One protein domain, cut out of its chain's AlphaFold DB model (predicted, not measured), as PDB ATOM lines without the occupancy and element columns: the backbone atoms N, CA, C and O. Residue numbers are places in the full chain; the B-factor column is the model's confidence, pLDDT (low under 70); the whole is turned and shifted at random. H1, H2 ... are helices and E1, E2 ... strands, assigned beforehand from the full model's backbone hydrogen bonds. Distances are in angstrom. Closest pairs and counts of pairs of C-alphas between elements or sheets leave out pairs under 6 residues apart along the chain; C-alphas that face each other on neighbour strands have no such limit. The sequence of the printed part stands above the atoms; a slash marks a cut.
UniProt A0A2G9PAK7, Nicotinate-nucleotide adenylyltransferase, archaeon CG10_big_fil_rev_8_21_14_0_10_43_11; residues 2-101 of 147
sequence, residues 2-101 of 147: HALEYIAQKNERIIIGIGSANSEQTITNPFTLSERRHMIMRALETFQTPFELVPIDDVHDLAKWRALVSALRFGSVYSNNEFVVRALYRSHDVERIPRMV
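This is residues 2 to 101 of the 147 residues of the protein "Nicotinate-nucleotide adenylyltransferase" of archaeon CG10_big_fil_rev_8_21_14_0_10_43_11 (UniProt A0A2G9PAK7). Two strand-helix-strand units make up most of this domain: strands E1 and E2 pair in its core with H2 on one side, and the shorter pair E3 and E4 has H4 beside it. H1 sits by the start of E1, H3 packs on H4, and a loop, residues 19 to 32, leads from E1 to H2. The printed part has 100 residues, in the order H1 E1 H2 E2 H3 E3 H4 E4, and its two sheets, E1 = E2 and E3 = E4, are parallel. The class is mixed, helices and strands; the whole is compact, with a radius of gyration of the C-alphas of 13.9 A and spans of 37 by 34 by 25 A.

E1 is residues 14 to 18, 12.6 A long, from C-alpha 14 at (-12.386, -10.254, 234.909), and E2 is residues 51 to 55, 13.3 A. H2 is residues 33 to 43, 15.2 A. H1 is residues 2 to 8, from C-alpha 2 at (-8.036, -4.955, 247.308), and H3 is residues 62 to 70, 11.9 A. E3 is residues 76 to 78, H4 residues 82 to 88, and E4 residues 93 to 95, ending at C-alpha 95 (-22.645, -5.447, 243.054).

E1 and E2 are parallel at 25 degrees, with N 16 and O 52 2.8 A apart, within hydrogen-bond range. The closest C-alphas of H2 and E2, Arg 37 and Leu 53, are 7.3 A apart; those of H1 and E1, Ala 8 and Ile 14, 7.4 A. E3 and E4 are parallel at 26 degrees, with N 77 and O 93 2.8 A apart, within hydrogen-bond range. The closest C-alphas of H4 and E4, Val 85 and Val 94, are 6.5 A apart. H3 and H4 only just touch, with 3 pairs of C-alphas within 8 A, the closest Arg 66 and Ala 87 at 7.2 A; they run the same way at a steep tilt of 68 degrees, only just short of about perpendicular. E1 and E3 are apart, as are H2 and H4. Both units, E1 H2 E2 and E3 H4 E4, two parallel neighbour strands with a helix between, have a right-handed crossover. In H1, H2, H3 and H4 every O i to N i+4 pair is within hydrogen-bond range.

The farthest C-alphas, Thr 46 and Asp 61, are 37.0 A apart. The printed part has no cut; the link from E1 to H2 is long. No printed residue is under 70 in pLDDT.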
ATOM      1  N   HIS A   2      -7.030  -4.191 246.569       84.00
ATOM      2  CA  HIS A   2      -8.036  -4.955 247.308       84.00
ATOM      3  C   HIS A   2      -9.359  -5.190 246.565       84.00
ATOM      4  O   HIS A   2      -9.993  -6.222 246.749       84.00
ATOM      5  N   ALA A   3      -9.768  -4.268 245.686       89.88
ATOM      6  CA  ALA A   3     -11.016  -4.419 244.936       89.88
ATOM      7  C   ALA A   3     -10.962  -5.579 243.925       89.88
ATOM      8  O   ALA A   3     -11.914  -6.342 243.822       89.88
ATOM      9  N   LEU A   4      -9.849  -5.726 243.197       92.56
ATOM     10  CA  LEU A   4      -9.696  -6.804 242.217       92.56
ATOM     11  C   LEU A   4      -9.534  -8.168 242.891       92.56
ATOM     12  O   LEU A   4     -10.113  -9.133 242.414       92.56
ATOM     13  N   GLU A   5      -8.824  -8.237 244.020       91.38
ATOM     14  CA  GLU A   5      -8.730  -9.454 244.841       91.38
ATOM     15  C   GLU A   5     -10.109  -9.903 245.341       91.38
ATOM     16  O   GLU A   5     -10.447 -11.079 245.253       91.38
ATOM     17  N   TYR A   6     -10.937  -8.963 245.809       92.75
ATOM     18  CA  TYR A   6     -12.312  -9.247 246.220       92.75
ATOM     19  C   TYR A   6     -13.165  -9.805 245.073       92.75
ATOM     20  O   TYR A   6     -13.884 -10.786 245.249       92.75
ATOM     21  N   ILE A   7     -13.067  -9.199 243.887       94.88
ATOM     22  CA  ILE A   7     -13.803  -9.645 242.697       94.88
ATOM     23  C   ILE A   7     -13.304 -11.025 242.241       94.88
ATOM     24  O   ILE A   7     -14.112 -11.890 241.907       94.88
ATOM     25  N   ALA A   8     -11.992 -11.261 242.275       95.19
ATOM     26  CA  ALA A   8     -11.363 -12.521 241.879       95.19
ATOM     27  C   ALA A   8     -11.804 -13.723 242.722       95.19
ATOM     28  O   ALA A   8     -11.864 -14.833 242.208       95.19
ATOM     29  N   GLN A   9     -12.166 -13.520 243.992       94.06
ATOM     30  CA  GLN A   9     -12.673 -14.601 244.851       94.06
ATOM     31  C   GLN A   9     -14.004 -15.193 244.365       94.06
ATOM     32  O   GLN A   9     -14.367 -16.290 244.780       94.06
ATOM     33  N   LYS A  10     -14.743 -14.468 243.518       94.06
ATOM     34  CA  LYS A  10     -16.083 -14.846 243.050       94.06
ATOM     35  C   LYS A  10     -16.155 -15.103 241.543       94.06
ATOM     36  O   LYS A  10     -17.219 -15.469 241.056       94.06
ATOM     37  N   ASN A  11     -15.073 -14.861 240.799       96.06
ATOM     38  CA  ASN A  11     -15.097 -14.840 239.336       96.06
ATOM     39  C   ASN A  11     -13.842 -15.486 238.740       96.06
ATOM     40  O   ASN A  11     -12.723 -15.185 239.150       96.06
ATOM     41  N   GLU A  12     -14.030 -16.309 237.711       95.00
ATOM     42  CA  GLU A  12     -12.943 -17.006 237.004       95.00
ATOM     43  C   GLU A  12     -12.194 -16.107 236.006       95.00
ATOM     44  O   GLU A  12     -11.034 -16.359 235.685       95.00
ATOM     45  N   ARG A  13     -12.845 -15.049 235.507       95.81
ATOM     46  CA  ARG A  13     -12.287 -14.075 234.557       95.81
ATOM     47  C   ARG A  13     -12.836 -12.683 234.849       95.81
ATOM     48  O   ARG A  13     -13.992 -12.545 235.240       95.81
ATOM     49  N   ILE A  14     -12.025 -11.650 234.625       97.25
ATOM     50  CA  ILE A  14     -12.386 -10.254 234.909       97.25
ATOM     51  C   ILE A  14     -12.244  -9.381 233.655       97.25
ATOM     52  O   ILE A  14     -11.212  -9.385 232.990       97.25
ATOM     53  N   ILE A  15     -13.258  -8.564 233.367       96.94
ATOM     54  CA  ILE A  15     -13.164  -7.475 232.385       96.94
ATOM     55  C   ILE A  15     -12.932  -6.173 233.145       96.94
ATOM     56  O   ILE A  15     -13.760  -5.764 233.958       96.94
ATOM     57  N   ILE A  16     -11.811  -5.508 232.883       96.75
ATOM     58  CA  ILE A  16     -11.477  -4.217 233.485       96.75
ATOM     59  C   ILE A  16     -11.737  -3.125 232.445       96.75
ATOM     60  O   ILE A  16     -10.964  -2.932 231.503       96.75
ATOM     61  N   GLY A  17     -12.838  -2.397 232.635       95.75
ATOM     62  CA  GLY A  17     -13.177  -1.224 231.833       95.75
ATOM     63  C   GLY A  17     -12.299  -0.022 232.185       95.75
ATOM     64  O   GLY A  17     -12.340   0.470 233.313       95.75
ATOM     65  N   ILE A  18     -11.530   0.482 231.221       96.19
ATOM     66  CA  ILE A  18     -10.802   1.751 231.335       96.19
ATOM     67  C   ILE A  18     -11.725   2.854 230.810       96.19
ATOM     68  O   ILE A  18     -11.772   3.104 229.608       96.19
ATOM     69  N   GLY A  19     -12.489   3.465 231.720       93.44
ATOM     70  CA  GLY A  19     -13.417   4.558 231.409       93.44
ATOM     71  C   GLY A  19     -12.721   5.845 230.959       93.44
ATOM     72  O   GLY A  19     -11.515   6.009 231.177       93.44
ATOM     73  N   SER A  20     -13.487   6.756 230.350       93.31
ATOM     74  CA  SER A  20     -12.983   8.006 229.763       93.31
ATOM     75  C   SER A  20     -11.790   7.754 228.832       93.31
ATOM     76  O   SER A  20     -10.759   8.430 228.915       93.31
ATOM     77  N   ALA A  21     -11.857   6.704 228.010       93.94
ATOM     78  CA  ALA A  21     -10.746   6.313 227.139       93.94
ATOM     79  C   ALA A  21     -10.398   7.403 226.105       93.94
ATOM     80  O   ALA A  21      -9.226   7.588 225.797       93.94
ATOM     81  N   ASN A  22     -11.388   8.194 225.691       93.75
ATOM     82  CA  ASN A  22     -11.279   9.364 224.820       93.75
ATOM     83  C   ASN A  22     -10.916  10.689 225.526       93.75
ATOM     84  O   ASN A  22     -10.882  11.728 224.869       93.75
ATOM     85  N   SER A  23     -10.664  10.696 226.841       94.00
ATOM     86  CA  SER A  23     -10.210  11.887 227.573       94.00
ATOM     87  C   SER A  23      -8.774  11.698 228.045       94.00
ATOM     88  O   SER A  23      -8.467  10.756 228.777       94.00
ATOM     89  N   GLU A  24      -7.893  12.598 227.614       94.69
ATOM     90  CA  GLU A  24      -6.457  12.542 227.879       94.69
ATOM     91  C   GLU A  24      -5.900  13.954 228.084       94.69
ATOM     92  O   GLU A  24      -6.451  14.926 227.572       94.69
ATOM     93  N   GLN A  25      -4.779  14.057 228.801       91.94
ATOM     94  CA  GLN A  25      -4.036  15.305 229.019       91.94
ATOM     95  C   GLN A  25      -4.865  16.449 229.644       91.94
ATOM     96  O   GLN A  25      -4.653  17.616 229.330       91.94
ATOM     97  N   THR A  26      -5.776  16.133 230.567       93.25
ATOM     98  CA  THR A  26      -6.505  17.122 231.391       93.25
ATOM     99  C   THR A  26      -6.183  16.947 232.878       93.25
ATOM    100  O   THR A  26      -5.605  15.931 233.266       93.25
ATOM    101  N   ILE A  27      -6.574  17.880 233.762       91.00
ATOM    102  CA  ILE A  27      -6.338  17.692 235.209       91.00
ATOM    103  C   ILE A  27      -7.050  16.444 235.749       91.00
ATOM    104  O   ILE A  27      -6.590  15.799 236.696       91.00
ATOM    105  N   THR A  28      -8.213  16.127 235.177       91.38
ATOM    106  CA  THR A  28      -9.087  15.038 235.609       91.38
ATOM    107  C   THR A  28      -8.679  13.716 234.969       91.38
ATOM    108  O   THR A  28      -8.746  12.689 235.650       91.38
ATOM    109  N   ASN A  29      -8.151  13.757 233.740       95.06
ATOM    110  CA  ASN A  29      -7.628  12.627 232.970       95.06
ATOM    111  C   ASN A  29      -6.221  12.938 232.421       95.06
ATOM    112  O   ASN A  29      -6.043  13.145 231.222       95.06
ATOM    113  N   PRO A  30      -5.184  12.963 233.275       96.19
ATOM    114  CA  PRO A  30      -3.854  13.436 232.875       96.19
ATOM    115  C   PRO A  30      -3.039  12.432 232.057       96.19
ATOM    116  O   PRO A  30      -1.955  12.768 231.577       96.19
ATOM    117  N   PHE A  31      -3.528  11.198 231.934       97.75
ATOM    118  CA  PHE A  31      -2.817  10.092 231.307       97.75
ATOM    119  C   PHE A  31      -3.556   9.613 230.069       97.75
ATOM    120  O   PHE A  31      -4.784   9.498 230.078       97.75
ATOM    121  N   THR A  32      -2.801   9.258 229.036       97.50
ATOM    122  CA  THR A  32      -3.371   8.644 227.832       97.50
ATOM    123  C   THR A  32      -3.930   7.251 228.134       97.50
ATOM    124  O   THR A  32      -3.635   6.642 229.172       97.50
ATOM    125  N   LEU A  33      -4.748   6.701 227.240       97.31
ATOM    126  CA  LEU A  33      -5.204   5.315 227.326       97.31
ATOM    127  C   LEU A  33      -4.015   4.347 227.391       97.31
ATOM    128  O   LEU A  33      -4.017   3.422 228.204       97.31
ATOM    129  N   SER A  34      -2.981   4.575 226.582       97.25
ATOM    130  CA  SER A  34      -1.775   3.741 226.549       97.25
ATOM    131  C   SER A  34      -1.014   3.770 227.873       97.25
ATOM    132  O   SER A  34      -0.625   2.717 228.377       97.25
ATOM    133  N   GLU A  35      -0.858   4.947 228.483       98.00
ATOM    134  CA  GLU A  35      -0.219   5.091 229.797       98.00
ATOM    135  C   GLU A  35      -1.041   4.390 230.892       98.00
ATOM    136  O   GLU A  35      -0.491   3.659 231.715       98.00
ATOM    137  N   ARG A  36      -2.375   4.530 230.871       97.94
ATOM    138  CA  ARG A  36      -3.281   3.825 231.797       97.94
ATOM    139  C   ARG A  36      -3.183   2.309 231.649       97.94
ATOM    140  O   ARG A  36      -3.039   1.612 232.652       97.94
ATOM    141  N   ARG A  37      -3.202   1.797 230.413       97.94
ATOM    142  CA  ARG A  37      -3.003   0.367 230.126       97.94
ATOM    143  C   ARG A  37      -1.651  -0.102 230.647       97.94
ATOM    144  O   ARG A  37      -1.598  -1.121 231.324       97.94
ATOM    145  N   HIS A  38      -0.586   0.652 230.390       97.75
ATOM    146  CA  HIS A  38       0.753   0.323 230.870       97.75
ATOM    147  C   HIS A  38       0.797   0.213 232.398       97.75
ATOM    148  O   HIS A  38       1.256  -0.799 232.925       97.75
ATOM    149  N   MET A  39       0.262   1.211 233.107       97.81
ATOM    150  CA  MET A  39       0.203   1.209 234.570       97.81
ATOM    151  C   MET A  39      -0.589   0.019 235.117       97.81
ATOM    152  O   MET A  39      -0.130  -0.630 236.053       97.81
ATOM    153  N   ILE A  40      -1.751  -0.294 234.536       97.19
ATOM    154  CA  ILE A  40      -2.578  -1.419 234.995       97.19
ATOM    155  C   ILE A  40      -1.871  -2.753 234.738       97.19
ATOM    156  O   ILE A  40      -1.789  -3.570 235.649       97.19
ATOM    157  N   MET A  41      -1.304  -2.958 233.545       97.00
ATOM    158  CA  MET A  41      -0.571  -4.188 233.220       97.00
ATOM    159  C   MET A  41       0.620  -4.404 234.159       97.00
ATOM    160  O   MET A  41       0.813  -5.507 234.653       97.00
ATOM    161  N   ARG A  42       1.381  -3.344 234.458       95.81
ATOM    162  CA  ARG A  42       2.493  -3.385 235.422       95.81
ATOM    163  C   ARG A  42       2.014  -3.673 236.845       95.81
ATOM    164  O   ARG A  42       2.647  -4.429 237.567       95.81
ATOM    165  N   ALA A  43       0.900  -3.072 237.264       95.81
ATOM    166  CA  ALA A  43       0.331  -3.293 238.592       95.81
ATOM    167  C   ALA A  43      -0.206  -4.717 238.791       95.81
ATOM    168  O   ALA A  43      -0.267  -5.179 239.928       95.81
ATOM    169  N   LEU A  44      -0.626  -5.376 237.708       95.88
ATOM    170  CA  LEU A  44      -1.264  -6.692 237.715       95.88
ATOM    171  C   LEU A  44      -0.361  -7.801 237.161       95.88
ATOM    172  O   LEU A  44      -0.852  -8.881 236.859       95.88
ATOM    173  N   GLU A  45       0.946  -7.564 237.048       94.69
ATOM    174  CA  GLU A  45       1.901  -8.531 236.486       94.69
ATOM    175  C   GLU A  45       1.872  -9.890 237.206       94.69
ATOM    176  O   GLU A  45       1.993 -10.934 236.571       94.69
ATOM    177  N   THR A  46       1.655  -9.892 238.524       93.38
ATOM    178  CA  THR A  46       1.572 -11.108 239.351       93.38
ATOM    179  C   THR A  46       0.136 -11.545 239.656       93.38
ATOM    180  O   THR A  46      -0.077 -12.490 240.423       93.38
ATOM    181  N   PHE A  47      -0.866 -10.870 239.088       95.50
ATOM    182  CA  PHE A  47      -2.272 -11.162 239.344       95.50
ATOM    183  C   PHE A  47      -2.685 -12.468 238.655       95.50
ATOM    184  O   PHE A  47      -2.481 -12.641 237.459       95.50
ATOM    185  N   GLN A  48      -3.251 -13.400 239.425       94.56
ATOM    186  CA  GLN A  48      -3.465 -14.779 238.964       94.56
ATOM    187  C   GLN A  48      -4.754 -14.965 238.157       94.56
ATOM    188  O   GLN A  48      -4.810 -15.819 237.277       94.56
ATOM    189  N   THR A  49      -5.799 -14.187 238.450       96.44
ATOM    190  CA  THR A  49      -7.083 -14.323 237.757       96.44
ATOM    191  C   THR A  49      -6.985 -13.721 236.356       96.44
ATOM    192  O   THR A  49      -6.636 -12.542 236.236       96.44
ATOM    193  N   PRO A  50      -7.324 -14.476 235.294       96.75
ATOM    194  CA  PRO A  50      -7.334 -13.965 233.931       96.75
ATOM    195  C   PRO A  50      -8.150 -12.678 233.804       96.75
ATOM    196  O   PRO A  50      -9.300 -12.606 234.246       96.75
ATOM    197  N   PHE A  51      -7.574 -11.669 233.155       97.00
ATOM    198  CA  PHE A  51      -8.251 -10.400 232.933       97.00
ATOM    199  C   PHE A  51      -8.046  -9.864 231.521       97.00
ATOM    200  O   PHE A  51      -7.077 -10.195 230.839       97.00
ATOM    201  N   GLU A  52      -8.960  -9.000 231.089       96.00
ATOM    202  CA  GLU A  52      -8.809  -8.207 229.872       96.00
ATOM    203  C   GLU A  52      -9.058  -6.722 230.136       96.00
ATOM    204  O   GLU A  52      -9.895  -6.350 230.959       96.00
ATOM    205  N   LEU A  53      -8.316  -5.868 229.428       97.25
ATOM    206  CA  LEU A  53      -8.460  -4.415 229.501       97.25
ATOM    207  C   LEU A  53      -9.235  -3.905 228.294       97.25
ATOM    208  O   LEU A  53      -8.725  -3.950 227.168       97.25
ATOM    209  N   VAL A  54     -10.411  -3.340 228.547       96.44
ATOM    210  CA  VAL A  54     -11.303  -2.810 227.512       96.44
ATOM    211  C   VAL A  54     -11.429  -1.293 227.676       96.44
ATOM    212  O   VAL A  54     -11.835  -0.840 228.746       96.44
ATOM    213  N   PRO A  55     -11.085  -0.483 226.660       95.56
ATOM    214  CA  PRO A  55     -11.366   0.949 226.694       95.56
ATOM    215  C   PRO A  55     -12.872   1.203 226.599       95.56
ATOM    216  O   PRO A  55     -13.562   0.576 225.797       95.56
ATOM    217  N   ILE A  56     -13.376   2.132 227.407       93.19
ATOM    218  CA  ILE A  56     -14.769   2.577 227.367       93.19
ATOM    219  C   ILE A  56     -14.760   4.097 227.237       93.19
ATOM    220  O   ILE A  56     -14.339   4.807 228.154       93.19
ATOM    221  N   ASP A  57     -15.205   4.585 226.083       92.12
ATOM    222  CA  ASP A  57     -15.323   6.016 225.821       92.12
ATOM    223  C   ASP A  57     -16.505   6.622 226.573       92.12
ATOM    224  O   ASP A  57     -17.561   5.998 226.738       92.12
ATOM    225  N   ASP A  58     -16.342   7.878 226.980       90.25
ATOM    226  CA  ASP A  58     -17.467   8.661 227.464       90.25
ATOM    227  C   ASP A  58     -18.341   9.064 226.276       90.25
ATOM    228  O   ASP A  58     -17.885   9.700 225.321       90.25
ATOM    229  N   VAL A  59     -19.620   8.697 226.353       89.44
ATOM    230  CA  VAL A  59     -20.642   9.070 225.375       89.44
ATOM    231  C   VAL A  59     -21.796   9.763 226.091       89.44
ATOM    232  O   VAL A  59     -22.243   9.329 227.150       89.44
ATOM    233  N   HIS A  60     -22.313  10.838 225.498       86.31
ATOM    234  CA  HIS A  60     -23.398  11.632 226.092       86.31
ATOM    235  C   HIS A  60     -24.775  10.944 226.051       86.31
ATOM    236  O   HIS A  60     -25.747  11.465 226.592       86.31
ATOM    237  N   ASP A  61     -24.871   9.774 225.417       90.75
ATOM    238  CA  ASP A  61     -26.110   9.030 225.218       90.75
ATOM    239  C   ASP A  61     -26.081   7.724 226.019       90.75
ATOM    240  O   ASP A  61     -25.286   6.819 225.754       90.75
ATOM    241  N   LEU A  62     -26.988   7.613 226.992       88.69
ATOM    242  CA  LEU A  62     -27.095   6.453 227.873       88.69
ATOM    243  C   LEU A  62     -27.441   5.153 227.126       88.69
ATOM    244  O   LEU A  62     -27.023   4.078 227.558       88.69
ATOM    245  N   ALA A  63     -28.222   5.211 226.045       90.50
ATOM    246  CA  ALA A  63     -28.552   4.028 225.254       90.50
ATOM    247  C   ALA A  63     -27.324   3.541 224.480       90.50
ATOM    248  O   ALA A  63     -27.029   2.346 224.496       90.50
ATOM    249  N   LYS A  64     -26.554   4.464 223.890       90.31
ATOM    250  CA  LYS A  64     -25.272   4.129 223.245       90.31
ATOM    251  C   LYS A  64     -24.265   3.585 224.251       90.31
ATOM    252  O   LYS A  64     -23.638   2.566 223.980       90.31
ATOM    253  N   TRP A  65     -24.161   4.204 225.426       92.38
ATOM    254  CA  TRP A  65     -23.284   3.726 226.494       92.38
ATOM    255  C   TRP A  65     -23.645   2.297 226.915       92.38
ATOM    256  O   TRP A  65     -22.780   1.429 226.993       92.38
ATOM    257  N   ARG A  66     -24.943   2.018 227.107       90.00
ATOM    258  CA  ARG A  66     -25.416   0.662 227.415       90.00
ATOM    259  C   ARG A  66     -25.104  -0.330 226.303       90.00
ATOM    260  O   ARG A  66     -24.693  -1.438 226.614       90.00
ATOM    261  N   ALA A  67     -25.261   0.055 225.039       88.62
ATOM    262  CA  ALA A  67     -24.927  -0.812 223.912       88.62
ATOM    263  C   ALA A  67     -23.431  -1.172 223.887       88.62
ATOM    264  O   ALA A  67     -23.097  -2.343 223.711       88.62
ATOM    265  N   LEU A  68     -22.546  -0.195 224.128       88.81
ATOM    266  CA  LEU A  68     -21.099  -0.425 224.226       88.81
ATOM    267  C   LEU A  68     -20.764  -1.412 225.343       88.81
ATOM    268  O   LEU A  68     -20.030  -2.370 225.125       88.81
ATOM    269  N   VAL A  69     -21.334  -1.199 226.528       89.00
ATOM    270  CA  VAL A  69     -21.080  -2.056 227.686       89.00
ATOM    271  C   VAL A  69     -21.652  -3.458 227.456       89.00
ATOM    272  O   VAL A  69     -20.929  -4.438 227.585       89.00
ATOM    273  N   SER A  70     -22.909  -3.587 227.030       86.50
ATOM    274  CA  SER A  70     -23.546  -4.891 226.791       86.50
ATOM    275  C   SER A  70     -22.875  -5.720 225.688       86.50
ATOM    276  O   SER A  70     -23.000  -6.944 225.696       86.50
ATOM    277  N   ALA A  71     -22.123  -5.101 224.773       88.62
ATOM    278  CA  ALA A  71     -21.343  -5.825 223.769       88.62
ATOM    279  C   ALA A  71     -20.194  -6.662 224.373       88.62
ATOM    280  O   ALA A  71     -19.750  -7.620 223.743       88.62
ATOM    281  N   LEU A  72     -19.743  -6.346 225.594       88.00
ATOM    282  CA  LEU A  72     -18.594  -6.988 226.246       88.00
ATOM    283  C   LEU A  72     -18.881  -8.386 226.812       88.00
ATOM    284  O   LEU A  72     -17.945  -9.052 227.233       88.00
ATOM    285  N   ARG A  73     -20.146  -8.839 226.807       85.75
ATOM    286  CA  ARG A  73     -20.583 -10.168 227.286       85.75
ATOM    287  C   ARG A  73     -19.994 -10.548 228.658       85.75
ATOM    288  O   ARG A  73     -19.067 -11.347 228.752       85.75
ATOM    289  N   PHE A  74     -20.581 -10.021 229.730       91.38
ATOM    290  CA  PHE A  74     -20.223 -10.337 231.120       91.38
ATOM    291  C   PHE A  74     -21.442 -10.817 231.920       91.38
ATOM    292  O   PHE A  74     -22.582 -10.573 231.525       91.38
ATOM    293  N   GLY A  75     -21.199 -11.500 233.045       90.38
ATOM    294  CA  GLY A  75     -22.254 -11.986 233.945       90.38
ATOM    295  C   GLY A  75     -22.663 -10.963 235.009       90.38
ATOM    296  O   GLY A  75     -23.830 -10.595 235.103       90.38
ATOM    297  N   SER A  76     -21.691 -10.480 235.782       93.44
ATOM    298  CA  SER A  76     -21.880  -9.553 236.904       93.44
ATOM    299  C   SER A  76     -21.093  -8.254 236.696       93.44
ATOM    300  O   SER A  76     -20.067  -8.221 236.011       93.44
ATOM    301  N   VAL A  77     -21.585  -7.159 237.277       95.25
ATOM    302  CA  VAL A  77     -20.974  -5.824 237.211       95.25
ATOM    303  C   VAL A  77     -20.586  -5.377 238.606       95.25
ATOM    304  O   VAL A  77     -21.416  -5.350 239.508       95.25
ATOM    305  N   TYR A  78     -19.351  -4.912 238.761       95.38
ATOM    306  CA  TYR A  78     -18.862  -4.350 240.014       95.38
ATOM    307  C   TYR A  78     -18.637  -2.850 239.858       95.38
ATOM    308  O   TYR A  78     -17.792  -2.423 239.069       95.38
ATOM    309  N   SER A  79     -19.388  -2.021 240.589       93.06
ATOM    310  CA  SER A  79     -19.223  -0.565 240.503       93.06
ATOM    311  C   SER A  79     -19.707   0.178 241.741       93.06
ATOM    312  O   SER A  79     -20.761  -0.108 242.302       93.06
ATOM    313  N   ASN A  80     -18.953   1.214 242.113       91.19
ATOM    314  CA  ASN A  80     -19.351   2.208 243.114       91.19
ATOM    315  C   ASN A  80     -19.794   3.535 242.485       91.19
ATOM    316  O   ASN A  80     -20.052   4.502 243.198       91.19
ATOM    317  N   ASN A  81     -19.851   3.606 241.156       90.00
ATOM    318  CA  ASN A  81     -20.302   4.789 240.443       90.00
ATOM    319  C   ASN A  81     -21.833   4.757 240.298       90.00
ATOM    320  O   ASN A  81     -22.384   3.843 239.684       90.00
ATOM    321  N   GLU A  82     -22.516   5.772 240.835       90.88
ATOM    322  CA  GLU A  82     -23.985   5.858 240.809       90.88
ATOM    323  C   GLU A  82     -24.571   5.819 239.396       90.88
ATOM    324  O   GLU A  82     -25.629   5.226 239.190       90.88
ATOM    325  N   PHE A  83     -23.900   6.434 238.419       90.69
ATOM    326  CA  PHE A  83     -24.352   6.409 237.033       90.69
ATOM    327  C   PHE A  83     -24.321   4.982 236.478       90.69
ATOM    328  O   PHE A  83     -25.335   4.523 235.959       90.69
ATOM    329  N   VAL A  84     -23.218   4.248 236.664       91.06
ATOM    330  CA  VAL A  84     -23.088   2.849 236.214       91.06
ATOM    331  C   VAL A  84     -24.138   1.959 236.876       91.06
ATOM    332  O   VAL A  84     -24.818   1.196 236.188       91.06
ATOM    333  N   VAL A  85     -24.320   2.093 238.195       91.81
ATOM    334  CA  VAL A  85     -25.332   1.328 238.939       91.81
ATOM    335  C   VAL A  85     -26.722   1.602 238.369       91.81
ATOM    336  O   VAL A  85     -27.422   0.676 237.965       91.81
ATOM    337  N   ARG A  86     -27.113   2.874 238.239       91.19
ATOM    338  CA  ARG A  86     -28.427   3.256 237.694       91.19
ATOM    339  C   ARG A  86     -28.610   2.871 236.225       91.19
ATOM    340  O   ARG A  86     -29.736   2.612 235.805       91.19
ATOM    341  N   ALA A  87     -27.538   2.831 235.442       90.44
ATOM    342  CA  ALA A  87     -27.594   2.453 234.037       90.44
ATOM    343  C   ALA A  87     -27.887   0.956 233.846       90.44
ATOM    344  O   ALA A  87     -28.605   0.600 232.905       90.44
ATOM    345  N   LEU A  88     -27.366   0.094 234.730       91.69
ATOM    346  CA  LEU A  88     -27.332  -1.361 234.523       91.69
ATOM    347  C   LEU A  88     -28.185  -2.181 235.498       91.69
ATOM    348  O   LEU A  88     -28.503  -3.318 235.167       91.69
ATOM    349  N   TYR A  89     -28.631  -1.630 236.635       89.94
ATOM    350  CA  TYR A  89     -29.325  -2.406 237.684       89.94
ATOM    351  C   TYR A  89     -30.598  -3.147 237.237       89.94
ATOM    352  O   TYR A  89     -31.055  -4.048 237.931       89.94
ATOM    353  N   ARG A  90     -31.219  -2.745 236.120       88.62
ATOM    354  CA  ARG A  90     -32.412  -3.418 235.571       88.62
ATOM    355  C   ARG A  90     -32.087  -4.570 234.623       88.62
ATOM    356  O   ARG A  90     -32.991  -5.328 234.295       88.62
ATOM    357  N   SER A  91     -30.860  -4.645 234.114       88.25
ATOM    358  CA  SER A  91     -30.471  -5.590 233.061       88.25
ATOM    359  C   SER A  91     -29.330  -6.522 233.454       88.25
ATOM    360  O   SER A  91     -29.129  -7.517 232.768       88.25
ATOM    361  N   HIS A  92     -28.595  -6.218 234.523       90.50
ATOM    362  CA  HIS A  92     -27.460  -7.012 234.984       90.50
ATOM    363  C   HIS A  92     -27.442  -7.072 236.508       90.50
ATOM    364  O   HIS A  92     -27.970  -6.181 237.179       90.50
ATOM    365  N   ASP A  93     -26.785  -8.099 237.041       91.75
ATOM    366  CA  ASP A  93     -26.457  -8.164 238.458       91.75
ATOM    367  C   ASP A  93     -25.346  -7.150 238.763       91.75
ATOM    368  O   ASP A  93     -24.240  -7.248 238.221       91.75
ATOM    369  N   VAL A  94     -25.667  -6.128 239.559       94.19
ATOM    370  CA  VAL A  94     -24.741  -5.043 239.897       94.19
ATOM    371  C   VAL A  94     -24.421  -5.087 241.384       94.19
ATOM    372  O   VAL A  94     -25.259  -4.768 242.227       94.19
ATOM    373  N   GLU A  95     -23.167  -5.387 241.696       94.38
ATOM    374  CA  GLU A  95     -22.645  -5.447 243.054       94.38
ATOM    375  C   GLU A  95     -21.802  -4.200 243.368       94.38
ATOM    376  O   GLU A  95     -20.958  -3.754 242.579       94.38
ATOM    377  N   ARG A  96     -22.005  -3.618 244.556       92.00
ATOM    378  CA  ARG A  96     -21.118  -2.564 245.064       92.00
ATOM    379  C   ARG A  96     -19.874  -3.176 245.685       92.00
ATOM    380  O   ARG A  96     -19.953  -4.141 246.435       92.00
ATOM    381  N   ILE A  97     -18.730  -2.550 245.438       90.62
ATOM    382  CA  ILE A  97     -17.455  -2.984 246.006       90.62
ATOM    383  C   ILE A  97     -17.291  -2.299 247.368       90.62
ATOM    384  O   ILE A  97     -17.393  -1.068 247.436       90.62
ATOM    385  N   PRO A  98     -16.980  -3.026 248.454       86.44
ATOM    386  CA  PRO A  98     -16.657  -2.393 249.725       86.44
ATOM    387  C   PRO A  98     -15.554  -1.337 249.558       86.44
ATOM    388  O   PRO A  98     -14.634  -1.481 248.748       86.44
ATOM    389  N   ARG A  99     -15.629  -0.235 250.312       79.12
ATOM    390  CA  ARG A  99     -14.594   0.801 250.242       79.12
ATOM    391  C   ARG A  99     -13.306   0.270 250.871       79.12
ATOM    392  O   ARG A  99     -13.177   0.241 252.087       79.12
ATOM    393  N   MET A 100     -12.349  -0.105 250.028       78.50
ATOM    394  CA  MET A 100     -11.075  -0.704 250.450       78.50
ATOM    395  C   MET A 100      -9.848   0.182 250.166       78.50
ATOM    396  O   MET A 100      -8.715  -0.258 250.342       78.50
ATOM    397  N   VAL A 101     -10.041   1.422 249.696       75.69
ATOM    398  CA  VAL A 101      -8.943   2.343 249.347       75.69
ATOM    399  C   VAL A 101      -8.851   3.522 250.312       75.69
ATOM    400  O   VAL A 101      -9.863   4.131 250.670       75.69
TER     401      VAL A 101